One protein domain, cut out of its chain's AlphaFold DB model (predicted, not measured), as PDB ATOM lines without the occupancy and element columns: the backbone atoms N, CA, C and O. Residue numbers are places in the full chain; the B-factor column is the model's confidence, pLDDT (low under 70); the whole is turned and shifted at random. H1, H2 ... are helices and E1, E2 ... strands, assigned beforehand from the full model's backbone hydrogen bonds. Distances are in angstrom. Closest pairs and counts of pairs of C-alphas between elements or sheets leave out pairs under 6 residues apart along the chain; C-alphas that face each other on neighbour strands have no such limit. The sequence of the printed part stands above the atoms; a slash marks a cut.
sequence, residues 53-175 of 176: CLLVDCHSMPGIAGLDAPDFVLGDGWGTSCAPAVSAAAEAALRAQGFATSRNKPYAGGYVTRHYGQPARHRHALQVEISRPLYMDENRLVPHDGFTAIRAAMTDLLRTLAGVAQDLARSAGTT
ATOM      1  N   CYS A  53     104.418  96.727 137.193       98.19
ATOM      2  CA  CYS A  53     103.176  97.446 136.915       98.19
ATOM      3  C   CYS A  53     102.942  98.517 137.981       98.19
ATOM      4  O   CYS A  53     103.010  98.226 139.176       98.19
ATOM      5  N   LEU A  54     102.625  99.739 137.548       98.62
ATOM      6  CA  LEU A  54     102.116 100.803 138.407       98.62
ATOM      7  C   LEU A  54     100.641 101.065 138.079       98.62
ATOM      8  O   LEU A  54     100.314 101.605 137.026       98.62
ATOM      9  N   LEU A  55      99.760 100.695 139.004       98.69
ATOM     10  CA  LEU A  55      98.342 101.026 138.987       98.69
ATOM     11  C   LEU A  55      98.122 102.418 139.594       98.69
ATOM     12  O   LEU A  55      98.445 102.651 140.758       98.69
ATOM     13  N   VAL A  56      97.516 103.317 138.821       98.56
ATOM     14  CA  VAL A  56      97.042 104.616 139.314       98.56
ATOM     15  C   VAL A  56      95.530 104.525 139.518       98.56
ATOM     16  O   VAL A  56      94.772 104.405 138.558       98.56
ATOM     17  N   ASP A  57      95.106 104.520 140.779       98.31
ATOM     18  CA  ASP A  57      93.709 104.421 141.200       98.31
ATOM     19  C   ASP A  57      93.146 105.841 141.374       98.31
ATOM     20  O   ASP A  57      93.386 106.497 142.389       98.31
ATOM     21  N   CYS A  58      92.491 106.360 140.333       97.88
ATOM     22  CA  CYS A  58      92.030 107.749 140.267       97.88
ATOM     23  C   CYS A  58      90.643 107.924 140.889       97.88
ATOM     24  O   CYS A  58      89.690 107.239 140.516       97.88
ATOM     25  N   HIS A  59      90.518 108.916 141.767       97.81
ATOM     26  CA  HIS A  59      89.291 109.268 142.471       97.81
ATOM     27  C   HIS A  59      89.110 110.782 142.519       97.81
ATOM     28  O   HIS A  59      89.976 111.572 142.135       97.81
ATOM     29  N   SER A  60      87.945 111.201 142.995       95.75
ATOM     30  CA  SER A  60      87.670 112.606 143.253       95.75
ATOM     31  C   SER A  60      86.920 112.747 144.561       95.75
ATOM     32  O   SER A  60      85.909 112.070 144.785       95.75
ATOM     33  N   MET A  61      87.384 113.677 145.383       94.50
ATOM     34  CA  MET A  61      86.880 113.936 146.722       94.50
ATOM     35  C   MET A  61      86.082 115.243 146.753       94.50
ATOM     36  O   MET A  61      86.357 116.149 145.960       94.50
ATOM     37  N   PRO A  62      85.089 115.360 147.648       92.31
ATOM     38  CA  PRO A  62      84.450 116.645 147.882       92.31
ATOM     39  C   PRO A  62      85.447 117.671 148.421       92.31
ATOM     40  O   PRO A  62      86.470 117.295 149.001       92.31
ATOM     41  N   GLY A  63      85.131 118.957 148.263       89.50
ATOM     42  CA  GLY A  63      85.927 120.023 148.868       89.50
ATOM     43  C   GLY A  63      86.090 119.820 150.378       89.50
ATOM     44  O   GLY A  63      85.110 119.645 151.106       89.50
ATOM     45  N   ILE A  64      87.333 119.837 150.860       88.12
ATOM     46  CA  ILE A  64      87.645 119.784 152.291       88.12
ATOM     47  C   ILE A  64      87.702 121.222 152.816       88.12
ATOM     48  O   ILE A  64      88.339 122.080 152.214       88.12
ATOM     49  N   ALA A  65      87.033 121.496 153.936       82.25
ATOM     50  CA  ALA A  65      87.085 122.809 154.573       82.25
ATOM     51  C   ALA A  65      88.379 122.984 155.386       82.25
ATOM     52  O   ALA A  65      88.787 122.075 156.110       82.25
ATOM     53  N   GLY A  66      88.981 124.173 155.318       81.44
ATOM     54  CA  GLY A  66      90.173 124.542 156.086       81.44
ATOM     55  C   GLY A  66      91.207 125.277 155.235       81.44
ATOM     56  O   GLY A  66      91.208 125.149 154.016       81.44
ATOM     57  N   LEU A  67      92.082 126.049 155.886       71.50
ATOM     58  CA  LEU A  67      93.129 126.831 155.211       71.50
ATOM     59  C   LEU A  67      94.187 125.947 154.526       71.50
ATOM     60  O   LEU A  67      94.758 126.363 153.526       71.50
ATOM     61  N   ASP A  68      94.381 124.720 155.019       80.75
ATOM     62  CA  ASP A  68      95.365 123.754 154.508       80.75
ATOM     63  C   ASP A  68      94.702 122.567 153.784       80.75
ATOM     64  O   ASP A  68      95.206 121.440 153.801       80.75
ATOM     65  N   ALA A  69      93.518 122.784 153.204       92.25
ATOM     66  CA  ALA A  69      92.825 121.748 152.451       92.25
ATOM     67  C   ALA A  69      93.648 121.352 151.207       92.25
ATOM     68  O   ALA A  69      93.997 122.221 150.409       92.25
ATOM     69  N   PRO A  70      93.973 120.061 151.018       96.62
ATOM     70  CA  PRO A  70      94.757 119.638 149.869       96.62
ATOM     71  C   PRO A  70      93.924 119.669 148.584       96.62
ATOM     72  O   PRO A  70      92.770 119.238 148.568       96.62
ATOM     73  N   ASP A  71      94.557 120.074 147.487       97.75
ATOM     74  CA  ASP A  71      94.026 119.923 146.131       97.75
ATOM     75  C   ASP A  71      94.047 118.453 145.704       97.75
ATOM     76  O   ASP A  71      93.102 117.955 145.087       97.75
ATOM     77  N   PHE A  72      95.121 117.750 146.086       98.50
ATOM     78  CA  PHE A  72      95.318 116.329 145.827       98.50
ATOM     79  C   PHE A  72      95.703 115.553 147.087       98.50
ATOM     80  O   PHE A  72      96.578 115.968 147.855       98.50
ATOM     81  N   VAL A  73      95.123 114.364 147.263       98.44
ATOM     82  CA  VAL A  73      95.560 113.406 148.292       98.44
ATOM     83  C   VAL A  73      96.146 112.172 147.625       98.44
ATOM     84  O   VAL A  73      95.508 111.535 146.788       98.44
ATOM     85  N   LEU A  74      97.369 111.829 148.023       98.69
ATOM     86  CA  LEU A  74      98.102 110.668 147.532       98.69
ATOM     87  C   LEU A  74      98.044 109.549 148.575       98.69
ATOM     88  O   LEU A  74      98.588 109.684 149.675       98.69
ATOM     89  N   GLY A  75      97.364 108.454 148.238       98.56
ATOM     90  CA  GLY A  75      97.165 107.303 149.119       98.56
ATOM     91  C   GLY A  75      98.032 106.114 148.712       98.56
ATOM     92  O   GLY A  75      97.710 105.422 147.746       98.56
ATOM     93  N   ASP A  76      99.102 105.850 149.464       98.44
ATOM     94  CA  ASP A  76     100.043 104.738 149.234       98.44
ATOM     95  C   ASP A  76      99.965 103.633 150.304       98.44
ATOM     96  O   ASP A  76     100.883 102.826 150.483       98.44
ATOM     97  N   GLY A  77      98.864 103.597 151.055       97.25
ATOM     98  CA  GLY A  77      98.648 102.616 152.110       97.25
ATOM     99  C   GLY A  77      99.664 102.741 153.238       97.25
ATOM    100  O   GLY A  77     100.045 101.717 153.800       97.25
ATOM    101  N   TRP A  78     100.130 103.957 153.543       97.62
ATOM    102  CA  TRP A  78     101.236 104.202 154.481       97.62
ATOM    103  C   TRP A  78     102.545 103.537 154.033       97.62
ATOM    104  O   TRP A  78     103.253 102.924 154.828       97.62
ATOM    105  N   GLY A  79     102.846 103.640 152.737       97.44
ATOM    106  CA  GLY A  79     104.046 103.076 152.118       97.44
ATOM    107  C   GLY A  79     103.991 101.571 151.841       97.44
ATOM    108  O   GLY A  79     105.022 100.975 151.543       97.44
ATOM    109  N   THR A  80     102.819 100.936 151.939       98.06
ATOM    110  CA  THR A  80     102.681  99.484 151.724       98.06
ATOM    111  C   THR A  80     102.254  99.114 150.305       98.06
ATOM    112  O   THR A  80     102.560  98.010 149.855       98.06
ATOM    113  N   SER A  81     101.579 100.010 149.573       98.44
ATOM    114  CA  SER A  81     101.008  99.674 148.260       98.44
ATOM    115  C   SER A  81     101.913 100.006 147.072       98.44
ATOM    116  O   SER A  81     101.727  99.442 145.994       98.44
ATOM    117  N   CYS A  82     102.914 100.874 147.225       98.56
ATOM    118  CA  CYS A  82     103.883 101.196 146.176       98.56
ATOM    119  C   CYS A  82     105.281 101.460 146.752       98.56
ATOM    120  O   CYS A  82     105.451 101.607 147.957       98.56
ATOM    121  N   ALA A  83     106.296 101.520 145.884       98.12
ATOM    122  CA  ALA A  83     107.632 101.937 146.306       98.12
ATOM    123  C   ALA A  83     107.628 103.433 146.698       98.12
ATOM    124  O   ALA A  83     106.891 104.203 146.074       98.12
ATOM    125  N   PRO A  84     108.474 103.886 147.647       98.06
ATOM    126  CA  PRO A  84     108.504 105.289 148.086       98.06
ATOM    127  C   PRO A  84     108.749 106.303 146.958       98.06
ATOM    128  O   PRO A  84     108.221 107.414 146.995       98.06
ATOM    129  N   ALA A  85     109.508 105.907 145.930       98.19
ATOM    130  CA  ALA A  85     109.777 106.738 144.756       98.19
ATOM    131  C   ALA A  85     108.498 107.121 143.990       98.19
ATOM    132  O   ALA A  85     108.421 108.215 143.440       98.19
ATOM    133  N   VAL A  86     107.474 106.257 143.994       98.62
ATOM    134  CA  VAL A  86     106.201 106.501 143.299       98.62
ATOM    135  C   VAL A  86     105.443 107.657 143.950       98.62
ATOM    136  O   VAL A  86     105.106 108.628 143.273       98.62
ATOM    137  N   SER A  87     105.199 107.586 145.265       98.31
ATOM    138  CA  SER A  87     104.454 108.636 145.967       98.31
ATOM    139  C   SER A  87     105.254 109.937 146.075       98.31
ATOM    140  O   SER A  87     104.669 111.013 145.974       98.31
ATOM    141  N   ALA A  88     106.586 109.864 146.183       98.56
ATOM    142  CA  ALA A  88     107.453 111.043 146.151       98.56
ATOM    143  C   ALA A  88     107.442 111.769 144.799       98.56
ATOM    144  O   ALA A  88     107.289 112.990 144.774       98.56
ATOM    145  N   ALA A  89     107.555 111.041 143.687       98.69
ATOM    146  CA  ALA A  89     107.522 111.645 142.359       98.69
ATOM    147  C   ALA A  89     106.154 112.269 142.047       98.69
ATOM    148  O   ALA A  89     106.099 113.377 141.518       98.69
ATOM    149  N   ALA A  90     105.057 111.601 142.428       98.75
ATOM    150  CA  ALA A  90     103.712 112.153 142.282       98.75
ATOM    151  C   ALA A  90     103.537 113.464 143.061       98.75
ATOM    152  O   ALA A  90     103.055 114.457 142.517       98.75
ATOM    153  N   GLU A  91     103.955 113.477 144.328       98.62
ATOM    154  CA  GLU A  91     103.852 114.656 145.186       98.62
ATOM    155  C   GLU A  91     104.670 115.828 144.635       98.62
ATOM    156  O   GLU A  91     104.168 116.951 144.575       98.62
ATOM    157  N   ALA A  92     105.905 115.567 144.199       98.62
ATOM    158  CA  ALA A  92     106.776 116.579 143.617       98.62
ATOM    159  C   ALA A  92     106.212 117.138 142.302       98.62
ATOM    160  O   ALA A  92     106.192 118.354 142.124       98.62
ATOM    161  N   ALA A  93     105.707 116.277 141.410       98.56
ATOM    162  CA  ALA A  93     105.145 116.693 140.125       98.56
ATOM    163  C   ALA A  93     103.911 117.589 140.282       98.56
ATOM    164  O   ALA A  93     103.750 118.549 139.532       98.56
ATOM    165  N   LEU A  94     103.045 117.301 141.256       98.62
ATOM    166  CA  LEU A  94     101.864 118.120 141.535       98.62
ATOM    167  C   LEU A  94     102.237 119.440 142.224       98.62
ATOM    168  O   LEU A  94     101.752 120.496 141.823       98.62
ATOM    169  N   ARG A  95     103.153 119.412 143.201       98.44
ATOM    170  CA  ARG A  95     103.635 120.638 143.862       98.44
ATOM    171  C   ARG A  95     104.373 121.572 142.910       98.44
ATOM    172  O   ARG A  95     104.215 122.782 143.014       98.44
ATOM    173  N   ALA A  96     105.137 121.032 141.961       98.06
ATOM    174  CA  ALA A  96     105.811 121.823 140.930       98.06
ATOM    175  C   ALA A  96     104.825 122.580 140.021       98.06
ATOM    176  O   ALA A  96     105.184 123.603 139.445       98.06
ATOM    177  N   GLN A  97     103.584 122.103 139.924       97.56
ATOM    178  CA  GLN A  97     102.495 122.766 139.207       97.56
ATOM    179  C   GLN A  97     101.686 123.726 140.095       97.56
ATOM    180  O   GLN A  97     100.728 124.332 139.624       97.56
ATOM    181  N   GLY A  98     102.065 123.881 141.367       97.69
ATOM    182  CA  GLY A  98     101.430 124.796 142.315       97.69
ATOM    183  C   GLY A  98     100.284 124.201 143.135       97.69
ATOM    184  O   GLY A  98      99.666 124.941 143.894       97.69
ATOM    185  N   PHE A  99     100.003 122.897 143.029       97.94
ATOM    186  CA  PHE A  99      98.928 122.265 143.800       97.94
ATOM    187  C   PHE A  99      99.345 121.932 145.234       97.94
ATOM    188  O   PHE A  99     100.444 121.421 145.486       97.94
ATOM    189  N   ALA A 100      98.427 122.139 146.177       97.44
ATOM    190  CA  ALA A 100      98.563 121.665 147.545       97.44
ATOM    191  C   ALA A 100      98.350 120.145 147.606       97.44
ATOM    192  O   ALA A 100      97.348 119.612 147.131       97.44
ATOM    193  N   THR A 101      99.280 119.421 148.224       97.69
ATOM    194  CA  THR A 101      99.218 117.957 148.307       97.69
ATOM    195  C   THR A 101      99.331 117.458 149.741       97.69
ATOM    196  O   THR A 101     100.113 117.978 150.541       97.69
ATOM    197  N   SER A 102      98.589 116.393 150.040       97.44
ATOM    198  CA  SER A 102      98.669 115.635 151.291       97.44
ATOM    199  C   SER A 102      98.932 114.156 151.003       97.44
ATOM    200  O   SER A 102      98.536 113.630 149.962       97.44
ATOM    201  N   ARG A 103      99.571 113.459 151.949       97.56
ATOM    202  CA  ARG A 103      99.747 112.004 151.904       97.56
ATOM    203  C   ARG A 103      98.857 111.317 152.917       97.56
ATOM    204  O   ARG A 103      98.845 111.670 154.095       97.56
ATOM    205  N   ASN A 104      98.164 110.285 152.458       97.69
ATOM    206  CA  ASN A 104      97.377 109.354 153.255       97.69
ATOM    207  C   ASN A 104      96.276 109.958 154.151       97.69
ATOM    208  O   ASN A 104      95.637 109.233 154.916       97.69
ATOM    209  N   LYS A 105      96.032 111.270 154.070       94.75
ATOM    210  CA  LYS A 105      95.070 111.992 154.900       94.75
ATOM    211  C   LYS A 105      94.190 112.898 154.036       94.75
ATOM    212  O   LYS A 105      94.742 113.742 153.330       94.75
ATOM    213  N   PRO A 106      92.854 112.759 154.114       93.88
ATOM    214  CA  PRO A 106      92.111 111.742 154.875       93.88
ATOM    215  C   PRO A 106      92.081 110.355 154.195       93.88
ATOM    216  O   PRO A 106      91.583 109.397 154.783       93.88
ATOM    217  N   TYR A 107      92.622 110.231 152.979       95.62
ATOM    218  CA  TYR A 107      92.535 109.019 152.164       95.62
ATOM    219  C   TYR A 107      93.896 108.326 152.024       95.62
ATOM    220  O   TYR A 107      94.764 108.772 151.283       95.62
ATOM    221  N   ALA A 108      94.072 107.203 152.724       97.00
ATOM    222  CA  ALA A 108      95.292 106.389 152.678       97.00
ATOM    223  C   ALA A 108      95.324 105.353 151.547       97.00
ATOM    224  O   ALA A 108      96.266 104.575 151.461       97.00
ATOM    225  N   GLY A 109      94.298 105.291 150.702       94.31
ATOM    226  CA  GLY A 109      94.107 104.185 149.769       94.31
ATOM    227  C   GLY A 109      92.953 103.258 150.167       94.31
ATOM    228  O   GLY A 109      92.625 103.100 151.349       94.31
ATOM    229  N   GLY A 110      92.319 102.645 149.171       93.94
ATOM    230  CA  GLY A 110      91.174 101.749 149.313       93.94
ATOM    231  C   GLY A 110      91.512 100.256 149.276       93.94
ATOM    232  O   GLY A 110      92.633  99.818 149.531       93.94
ATOM    233  N   TYR A 111      90.494  99.442 148.980       95.25
ATOM    234  CA  TYR A 111      90.672  98.005 148.739       95.25
ATOM    235  C   TYR A 111      91.601  97.755 147.548       95.25
ATOM    236  O   TYR A 111      92.471  96.899 147.638       95.25
ATOM    237  N   VAL A 112      91.444  98.522 146.464       97.00
ATOM    238  CA  VAL A 112      92.230  98.372 145.233       97.00
ATOM    239  C   VAL A 112      93.721  98.536 145.521       97.00
ATOM    240  O   VAL A 112      94.486  97.610 145.260       97.00
ATOM    241  N   THR A 113      94.138  99.642 146.143       97.25
ATOM    242  CA  THR A 113      95.558  99.850 146.455       97.25
ATOM    243  C   THR A 113      96.113  98.802 147.415       97.25
ATOM    244  O   THR A 113      97.179  98.258 147.152       97.25
ATOM    245  N   ARG A 114      95.381  98.442 148.479       95.50
ATOM    246  CA  ARG A 114      95.825  97.418 149.446       95.50
ATOM    247  C   ARG A 114      95.895  96.008 148.868       95.50
ATOM    248  O   ARG A 114      96.732  95.218 149.284       95.50
ATOM    249  N   HIS A 115      94.984  95.661 147.966       97.19
ATOM    250  CA  HIS A 115      94.902  94.317 147.403       97.19
ATOM    251  C   HIS A 115      95.905  94.124 146.261       97.19
ATOM    252  O   HIS A 115      96.589  93.100 146.194       97.19
ATOM    253  N   TYR A 116      95.999  95.107 145.363       98.31
ATOM    254  CA  TYR A 116      96.811  95.007 144.153       98.31
ATOM    255  C   TYR A 116      98.224  95.574 144.308       98.31
ATOM    256  O   TYR A 116      99.134  95.110 143.619       98.31
ATOM    257  N   GLY A 117      98.428  96.521 145.226       98.25
ATOM    258  CA  GLY A 117      99.747  97.021 145.590       98.25
ATOM    259  C   GLY A 117     100.523  95.967 146.370       98.25
ATOM    260  O   GLY A 117     100.238  95.700 147.532       98.25
ATOM    261  N   GLN A 118     101.490  95.338 145.711       97.81
ATOM    262  CA  GLN A 118     102.376  94.329 146.285       97.81
ATOM    263  C   GLN A 118     103.796  94.576 145.756       97.81
ATOM    264  O   GLN A 118     104.230  93.870 144.838       97.81
ATOM    265  N   PRO A 119     104.520  95.580 146.298       97.31
ATOM    266  CA  PRO A 119     105.799  96.030 145.742       97.31
ATOM    267  C   PRO A 119     106.850  94.921 145.629       97.31
ATOM    268  O   PRO A 119     107.582  94.877 144.649       97.31
ATOM    269  N   ALA A 120     106.857  93.963 146.566       95.94
ATOM    270  CA  ALA A 120     107.728  92.782 146.532       95.94
ATOM    271  C   ALA A 120     107.479  91.845 145.329       95.94
ATOM    272  O   ALA A 120     108.274  90.956 145.060       95.94
ATOM    273  N   ARG A 121     106.361  92.022 144.617       96.38
ATOM    274  CA  ARG A 121     106.002  91.301 143.387       96.38
ATOM    275  C   ARG A 121     105.977  92.235 142.173       96.38
ATOM    276  O   ARG A 121     105.265  91.947 141.216       96.38
ATOM    277  N   HIS A 122     106.668  93.374 142.253       97.62
ATOM    278  CA  HIS A 122     106.737  94.400 141.204       97.62
ATOM    279  C   HIS A 122     105.366  94.954 140.779       97.62
ATOM    280  O   HIS A 122     105.168  95.401 139.649       97.62
ATOM    281  N   ARG A 123     104.394  94.929 141.698       98.31
ATOM    282  CA  ARG A 123     103.069  95.532 141.522       98.31
ATOM    283  C   ARG A 123     102.940  96.697 142.475       98.31
ATOM    284  O   ARG A 123     102.974  96.513 143.687       98.31
ATOM    285  N   HIS A 124     102.775  97.888 141.942       98.69
ATOM    286  CA  HIS A 124     102.667  99.115 142.707       98.69
ATOM    287  C   HIS A 124     101.280  99.705 142.481       98.69
ATOM    288  O   HIS A 124     100.761  99.639 141.371       98.69
ATOM    289  N   ALA A 125     100.674 100.271 143.516       98.75
ATOM    290  CA  ALA A 125      99.390 100.943 143.415       98.75
ATOM    291  C   ALA A 125      99.407 102.248 144.214       98.75
ATOM    292  O   ALA A 125      99.787 102.245 145.387       98.75
ATOM    293  N   LEU A 126      98.979 103.339 143.583       98.81
ATOM    294  CA  LEU A 126      98.851 104.661 144.193       98.81
ATOM    295  C   LEU A 126      97.430 105.179 143.968       98.81
ATOM    296  O   LEU A 126      96.973 105.226 142.829       98.81
ATOM    297  N   GLN A 127      96.755 105.590 145.041       98.81
ATOM    298  CA  GLN A 127      95.487 106.309 144.950       98.81
ATOM    299  C   GLN A 127      95.751 107.801 144.746       98.81
ATOM    300  O   GLN A 127      96.580 108.376 145.456       98.81
ATOM    301  N   VAL A 128      95.029 108.420 143.815       98.75
ATOM    302  CA  VAL A 128      95.064 109.866 143.566       98.75
ATOM    303  C   VAL A 128      93.652 110.413 143.718       98.75
ATOM    304  O   VAL A 128      92.788 110.132 142.895       98.75
ATOM    305  N   GLU A 129      93.421 111.185 144.773       98.44
ATOM    306  CA  GLU A 129      92.172 111.917 145.000       98.44
ATOM    307  C   GLU A 129      92.320 113.352 144.512       98.44
ATOM    308  O   GLU A 129      93.277 114.021 144.896       98.44
ATOM    309  N   ILE A 130      91.362 113.831 143.720       98.31
ATOM    310  CA  ILE A 130      91.318 115.214 143.222       98.31
ATOM    311  C   ILE A 130      90.154 115.956 143.878       98.31
ATOM    312  O   ILE A 130      89.021 115.471 143.849       98.31
ATOM    313  N   SER A 131      90.410 117.135 144.442       97.44
ATOM    314  CA  SER A 131      89.363 118.008 144.980       97.44
ATOM    315  C   SER A 131      88.427 118.478 143.856       97.44
ATOM    316  O   SER A 131      88.852 119.142 142.910       97.44
ATOM    317  N   ARG A 132      87.139 118.120 143.928       97.19
ATOM    318  CA  ARG A 132      86.140 118.444 142.888       97.19
ATOM    319  C   ARG A 132      85.956 119.940 142.611       97.19
ATOM    320  O   ARG A 132      85.842 120.267 141.428       97.19
ATOM    321  N   PRO A 133      85.996 120.850 143.608       96.25
ATOM    322  CA  PRO A 133      85.940 122.294 143.359       96.25
ATOM    323  C   PRO A 133      87.007 122.829 142.394       96.25
ATOM    324  O   PRO A 133      86.870 123.939 141.895       96.25
ATOM    325  N   LEU A 134      88.069 122.064 142.111       96.94
ATOM    326  CA  LEU A 134      89.088 122.455 141.138       96.94
ATOM    327  C   LEU A 134      88.629 122.322 139.687       96.94
ATOM    328  O   LEU A 134      89.224 122.936 138.800       96.94
ATOM    329  N   TYR A 135      87.611 121.507 139.407       97.69
ATOM    330  CA  TYR A 135      87.234 121.206 138.028       97.69
ATOM    331  C   TYR A 135      85.738 121.057 137.762       97.69
ATOM    332  O   TYR A 135      85.361 120.969 136.590       97.69
ATOM    333  N   MET A 136      84.883 121.001 138.783       97.31
ATOM    334  CA  MET A 136      83.447 120.826 138.599       97.31
ATOM    335  C   MET A 136      82.598 121.506 139.674       97.31
ATOM    336  O   MET A 136      82.981 121.602 140.837       97.31
ATOM    337  N   ASP A 137      81.383 121.891 139.283       95.06
ATOM    338  CA  ASP A 137      80.309 122.229 140.219       95.06
ATOM    339  C   ASP A 137      79.777 120.933 140.852       95.06
ATOM    340  O   ASP A 137      79.163 120.100 140.176       95.06
ATOM    341  N   GLU A 138      80.018 120.751 142.152       91.44
ATOM    342  CA  GLU A 138      79.644 119.535 142.885       91.44
ATOM    343  C   GLU A 138      78.130 119.317 142.988       91.44
ATOM    344  O   GLU A 138      77.682 118.173 143.050       91.44
ATOM    345  N   ASN A 139      77.338 120.391 142.982       90.19
ATOM    346  CA  ASN A 139      75.885 120.293 143.104       90.19
ATOM    347  C   ASN A 139      75.250 119.872 141.780       90.19
ATOM    348  O   ASN A 139      74.277 119.119 141.755       90.19
ATOM    349  N   ARG A 140      75.795 120.373 140.669       93.50
ATOM    350  CA  ARG A 140      75.277 120.118 139.318       93.50
ATOM    351  C   ARG A 140      75.952 118.940 138.625       93.50
ATOM    352  O   ARG A 140      75.450 118.479 137.606       93.50
ATOM    353  N   LEU A 141      77.074 118.469 139.163       91.50
ATOM    354  CA  LEU A 141      77.927 117.437 138.582       91.50
ATOM    355  C   LEU A 141      78.396 117.763 137.154       91.50
ATOM    356  O   LEU A 141      78.524 116.872 136.315       91.50
ATOM    357  N   VAL A 142      78.669 119.043 136.881       95.94
ATOM    358  CA  VAL A 142      79.144 119.516 135.571       95.94
ATOM    359  C   VAL A 142      80.545 120.116 135.680       95.94
ATOM    360  O   VAL A 142      80.800 120.878 136.617       95.94
ATOM    361  N   PRO A 143      81.458 119.807 134.742       96.94
ATOM    362  CA  PRO A 143      82.752 120.471 134.682       96.94
ATOM    363  C   PRO A 143      82.613 121.983 134.472       96.94
ATOM    364  O   PRO A 143      81.700 122.438 133.784       96.94
ATOM    365  N   HIS A 144      83.558 122.739 135.018       97.38
ATOM    366  CA  HIS A 144      83.744 124.166 134.745       97.38
ATOM    367  C   HIS A 144      85.150 124.418 134.173       97.38
ATOM    368  O   HIS A 144      85.915 123.477 133.953       97.38
ATOM    369  N   ASP A 145      85.541 125.678 133.986       96.19
ATOM    370  CA  ASP A 145      86.756 126.048 133.239       96.19
ATOM    371  C   ASP A 145      88.064 125.470 133.821       96.19
ATOM    372  O   ASP A 145      88.984 125.125 133.075       96.19
ATOM    373  N   GLY A 146      88.119 125.245 135.140       97.19
ATOM    374  CA  GLY A 146      89.226 124.547 135.818       97.19
ATOM    375  C   GLY A 146      89.504 123.105 135.347       97.19
ATOM    376  O   GLY A 146      90.618 122.608 135.512       97.19
ATOM    377  N   PHE A 147      88.559 122.437 134.673       97.94
ATOM    378  CA  PHE A 147      88.752 121.075 134.156       97.94
ATOM    379  C   PHE A 147      89.926 120.950 133.189       97.94
ATOM    380  O   PHE A 147      90.657 119.959 133.220       97.94
ATOM    381  N   THR A 148      90.145 121.961 132.349       97.75
ATOM    382  CA  THR A 148      91.260 121.944 131.397       97.75
ATOM    383  C   THR A 148      92.610 121.941 132.116       97.75
ATOM    384  O   THR A 148      93.506 121.200 131.706       97.75
ATOM    385  N   ALA A 149      92.737 122.697 133.212       97.12
ATOM    386  CA  ALA A 149      93.952 122.736 134.023       97.12
ATOM    387  C   ALA A 149      94.198 121.398 134.733       97.12
ATOM    388  O   ALA A 149      95.298 120.855 134.654       97.12
ATOM    389  N   ILE A 150      93.163 120.800 135.336       98.06
ATOM    390  CA  ILE A 150      93.285 119.486 135.989       98.06
ATOM    391  C   ILE A 150      93.617 118.376 134.988       98.06
ATOM    392  O   ILE A 150      94.448 117.514 135.275       98.06
ATOM    393  N   ARG A 151      93.047 118.409 133.779       98.12
ATOM    394  CA  ARG A 151      93.408 117.465 132.710       98.12
ATOM    395  C   ARG A 151      94.886 117.576 132.330       98.12
ATOM    396  O   ARG A 151      95.545 116.547 132.169       98.12
ATOM    397  N   ALA A 152      95.402 118.796 132.173       98.06
ATOM    398  CA  ALA A 152      96.819 119.020 131.891       98.06
ATOM    399  C   ALA A 152      97.692 118.489 133.039       98.06
ATOM    400  O   ALA A 152      98.603 117.697 132.800       98.06
ATOM    401  N   ALA A 153      97.317 118.793 134.282       98.31
ATOM    402  CA  ALA A 153      98.065 118.360 135.453       98.31
ATOM    403  C   ALA A 153      98.134 116.842 135.618       98.31
ATOM    404  O   ALA A 153      99.201 116.282 135.878       98.31
ATOM    405  N   MET A 154      97.010 116.159 135.394       98.25
ATOM    406  CA  MET A 154      96.958 114.699 135.393       98.25
ATOM    407  C   MET A 154      97.777 114.098 134.248       98.25
ATOM    408  O   MET A 154      98.396 113.053 134.430       98.25
ATOM    409  N   THR A 155      97.833 114.754 133.088       98.44
ATOM    410  CA  THR A 155      98.665 114.301 131.961       98.44
ATOM    411  C   THR A 155     100.151 114.336 132.324       98.44
ATOM    412  O   THR A 155     100.870 113.362 132.089       98.44
ATOM    413  N   ASP A 156     100.610 115.420 132.946       98.31
ATOM    414  CA  ASP A 156     102.008 115.574 133.356       98.31
ATOM    415  C   ASP A 156     102.375 114.662 134.536       98.31
ATOM    416  O   ASP A 156     103.458 114.060 134.553       98.31
ATOM    417  N   LEU A 157     101.443 114.465 135.478       98.56
ATOM    418  CA  LEU A 157     101.578 113.479 136.550       98.56
ATOM    419  C   LEU A 157     101.754 112.067 135.980       98.56
ATOM    420  O   LEU A 157     102.693 111.364 136.354       98.56
ATOM    421  N   LEU A 158     100.886 111.649 135.054       98.44
ATOM    422  CA  LEU A 158     100.966 110.324 134.436       98.44
ATOM    423  C   LEU A 158     102.264 110.140 133.641       98.44
ATOM    424  O   LEU A 158     102.849 109.061 133.696       98.44
ATOM    425  N   ARG A 159     102.763 111.184 132.964       98.50
ATOM    426  CA  ARG A 159     104.073 111.140 132.291       98.50
ATOM    427  C   ARG A 159     105.209 110.912 133.289       98.50
ATOM    428  O   ARG A 159     106.074 110.075 133.046       98.50
ATOM    429  N   THR A 160     105.180 111.618 134.417       98.56
ATOM    430  CA  THR A 160     106.166 111.449 135.495       98.56
ATOM    431  C   THR A 160     106.132 110.029 136.056       98.56
ATOM    432  O   THR A 160     107.162 109.363 136.158       98.56
ATOM    433  N   LEU A 161     104.935 109.531 136.369       98.50
ATOM    434  CA  LEU A 161     104.743 108.193 136.922       98.50
ATOM    435  C   LEU A 161     105.121 107.083 135.938       98.50
ATOM    436  O   LEU A 161     105.651 106.059 136.363       98.50
ATOM    437  N   ALA A 162     104.911 107.289 134.636       97.88
ATOM    438  CA  ALA A 162     105.371 106.360 133.610       97.88
ATOM    439  C   ALA A 162     106.905 106.227 133.613       97.88
ATOM    440  O   ALA A 162     107.410 105.111 133.512       97.88
ATOM    441  N   GLY A 163     107.640 107.332 133.796       97.94
ATOM    442  CA  GLY A 163     109.097 107.301 133.964       97.94
ATOM    443  C   GLY A 163     109.523 106.477 135.184       97.94
ATOM    444  O   GLY A 163     110.322 105.553 135.060       97.94
ATOM    445  N   VAL A 164     108.903 106.721 136.344       97.81
ATOM    446  CA  VAL A 164     109.187 105.948 137.569       97.81
ATOM    447  C   VAL A 164     108.864 104.461 137.394       97.81
ATOM    448  O   VAL A 164     109.618 103.606 137.854       97.81
ATOM    449  N   ALA A 165     107.765 104.127 136.714       97.00
ATOM    450  CA  ALA A 165     107.402 102.740 136.437       97.00
ATOM    451  C   ALA A 165     108.448 102.031 135.557       97.00
ATOM    452  O   ALA A 165     108.765 100.869 135.807       97.00
ATOM    453  N   GLN A 166     109.017 102.732 134.570       96.69
ATOM    454  CA  GLN A 166     110.107 102.207 133.742       96.69
ATOM    455  C   GLN A 166     111.379 101.962 134.557       96.69
ATOM    456  O   GLN A 166     112.045 100.948 134.356       96.69
ATOM    457  N   ASP A 167     111.712 102.848 135.493       96.81
ATOM    458  CA  ASP A 167     112.882 102.663 136.354       96.81
ATOM    459  C   ASP A 167     112.706 101.469 137.299       96.81
ATOM    460  O   ASP A 167     113.601 100.629 137.404       96.81
ATOM    461  N   LEU A 168     111.521 101.318 137.902       95.06
ATOM    462  CA  LEU A 168     111.177 100.151 138.728       95.06
ATOM    463  C   LEU A 168     111.277  98.837 137.941       95.06
ATOM    464  O   LEU A 168     111.795  97.845 138.454       95.06
ATOM    465  N   ALA A 169     110.812  98.840 136.690       93.62
ATOM    466  CA  ALA A 169     110.932  97.711 135.774       93.62
ATOM    467  C   ALA A 169     112.396  97.343 135.482       93.62
ATOM    468  O   ALA A 169     112.763  96.169 135.548       93.62
ATOM    469  N   ARG A 170     113.258  98.333 135.208       93.25
ATOM    470  CA  ARG A 170     114.693  98.095 134.960       93.25
ATOM    471  C   ARG A 170     115.383  97.496 136.179       93.25
ATOM    472  O   ARG A 170     116.145  96.548 136.028       93.25
ATOM    473  N   SER A 171     115.091  98.007 137.376       87.06
ATOM    474  CA  SER A 171     115.658  97.484 138.624       87.06
ATOM    475  C   SER A 171     115.205  96.059 138.951       87.06
ATOM    476  O   SER A 171     115.921  95.351 139.649       87.06
ATOM    477  N   ALA A 172     114.044  95.621 138.454       79.06
ATOM    478  CA  ALA A 172     113.580  94.244 138.620       79.06
ATOM    479  C   ALA A 172     114.379  93.248 137.757       79.06
ATOM    480  O   ALA A 172     114.598  92.108 138.172       79.06
ATOM    481  N   GLY A 173     114.844  93.682 136.579       68.44
ATOM    482  CA  GLY A 173     115.557  92.844 135.609       68.44
ATOM    483  C   GLY A 173     117.038  92.601 135.914       68.44
ATOM    484  O   GLY A 173     117.618  91.670 135.368       68.44
ATOM    485  N   THR A 174     117.661  93.395 136.788       60.09
ATOM    486  CA  THR A 174     119.083  93.267 137.164       60.09
ATOM    487  C   THR A 174     119.353  92.263 138.291       60.09
ATOM    488  O   THR A 174     120.509  92.061 138.650       60.09
ATOM    489  N   THR A 175     118.316  91.631 138.851       54.03
ATOM    490  CA  THR A 175     118.419  90.679 139.978       54.03
ATOM    491  C   THR A 175     118.488  89.196 139.571       54.03
ATOM    492  O   THR A 175     118.199  88.336 140.401       54.03
TER     493      THR A 175
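What this domain is: This is residues 53 to 175 of the 176 residues of the protein "N-formylglutamate amidohydrolase" of Nguyenibacter vanlangensis (UniProt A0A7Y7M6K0). A twisted sheet of four strands has two helices side by side over one face, H1 and the much longer H3, while the short helix H2 packs on the other face. H3 runs nearly the full length of the domain, and the loop of residues 132 to 145 before it lies at one end of the long axis, with Thr 175 at the other. The printed part has 123 residues, with three named helices and four named strands in the order E1, E2, H1, E3, H2, E4, H3; the sheet's order is E1, E4, E2, E3, mixed, and the class is mixed, helices and strands. The whole is compact, with a radius of gyration of the C-alphas of 14.8 A, and spans 51 by 25 by 24 A.

Where its parts are: In the sheet, E1 is residues 53 to 61, 25.2 A long, beginning at C-alpha 53 at (103.176, 97.446, 136.915). E4 is residues 123 to 131, 26.6 A; E2 is residues 72 to 75, 9.8 A; E3 is residues 101 to 103, 7.0 A. H1 is residues 84 to 96, 18.2 A, and H2 is residues 111 to 116, 8.2 A. H3 is residues 146 to 173, 41.2 A, from C-alpha 146 at (89.226, 124.547, 135.818) to C-alpha 173 at (115.557, 92.844, 135.609).

How they stand to each other: E1 and E4 are parallel at 20 degrees, with N 55 and O 124 at 2.8 A. E4 and E2 are antiparallel at 152 degrees, with N 75 and O 127 at 2.9 A. E2 and E3 are parallel at 17 degrees, with N 74 and O 102 at 2.9 A. E2, H1 and E3 make a strand-helix-strand unit, two parallel neighbour strands with a helix between, and its crossover is right-handed. H1 is on the sheet at a height of 8.8 A, along the strands, over E2 and only just over E4, where 3 of its C-alphas fall. H3 is on the same face at a height of 9.2 A, over E1 and only just over E4, again with 3 C-alphas. With its residues 153 to 165 alone H3 touches H1, at a shallow tilt of 29 degrees, opposite ways; the closest C-alphas are those of Ala 93 and Leu 157, 6.0 A apart. H2 is on the opposite face at a height of 7.8 A, over E4, and is apart from H1 and H3. In H1, H2 and H3 every O i to N i+4 pair is within hydrogen-bond range.

The domain as a whole: The C-alphas of Arg 140 and Thr 175, the two farthest apart, are 52.2 A apart. The printed part has no cut. The link from E4 to H3 is long, 14 residues; in it residues 136 to 137 pair with residues 142 to 143, antiparallel. Mean pLDDT of the printed part is 95.3, and residues 173 to 175 are under 70.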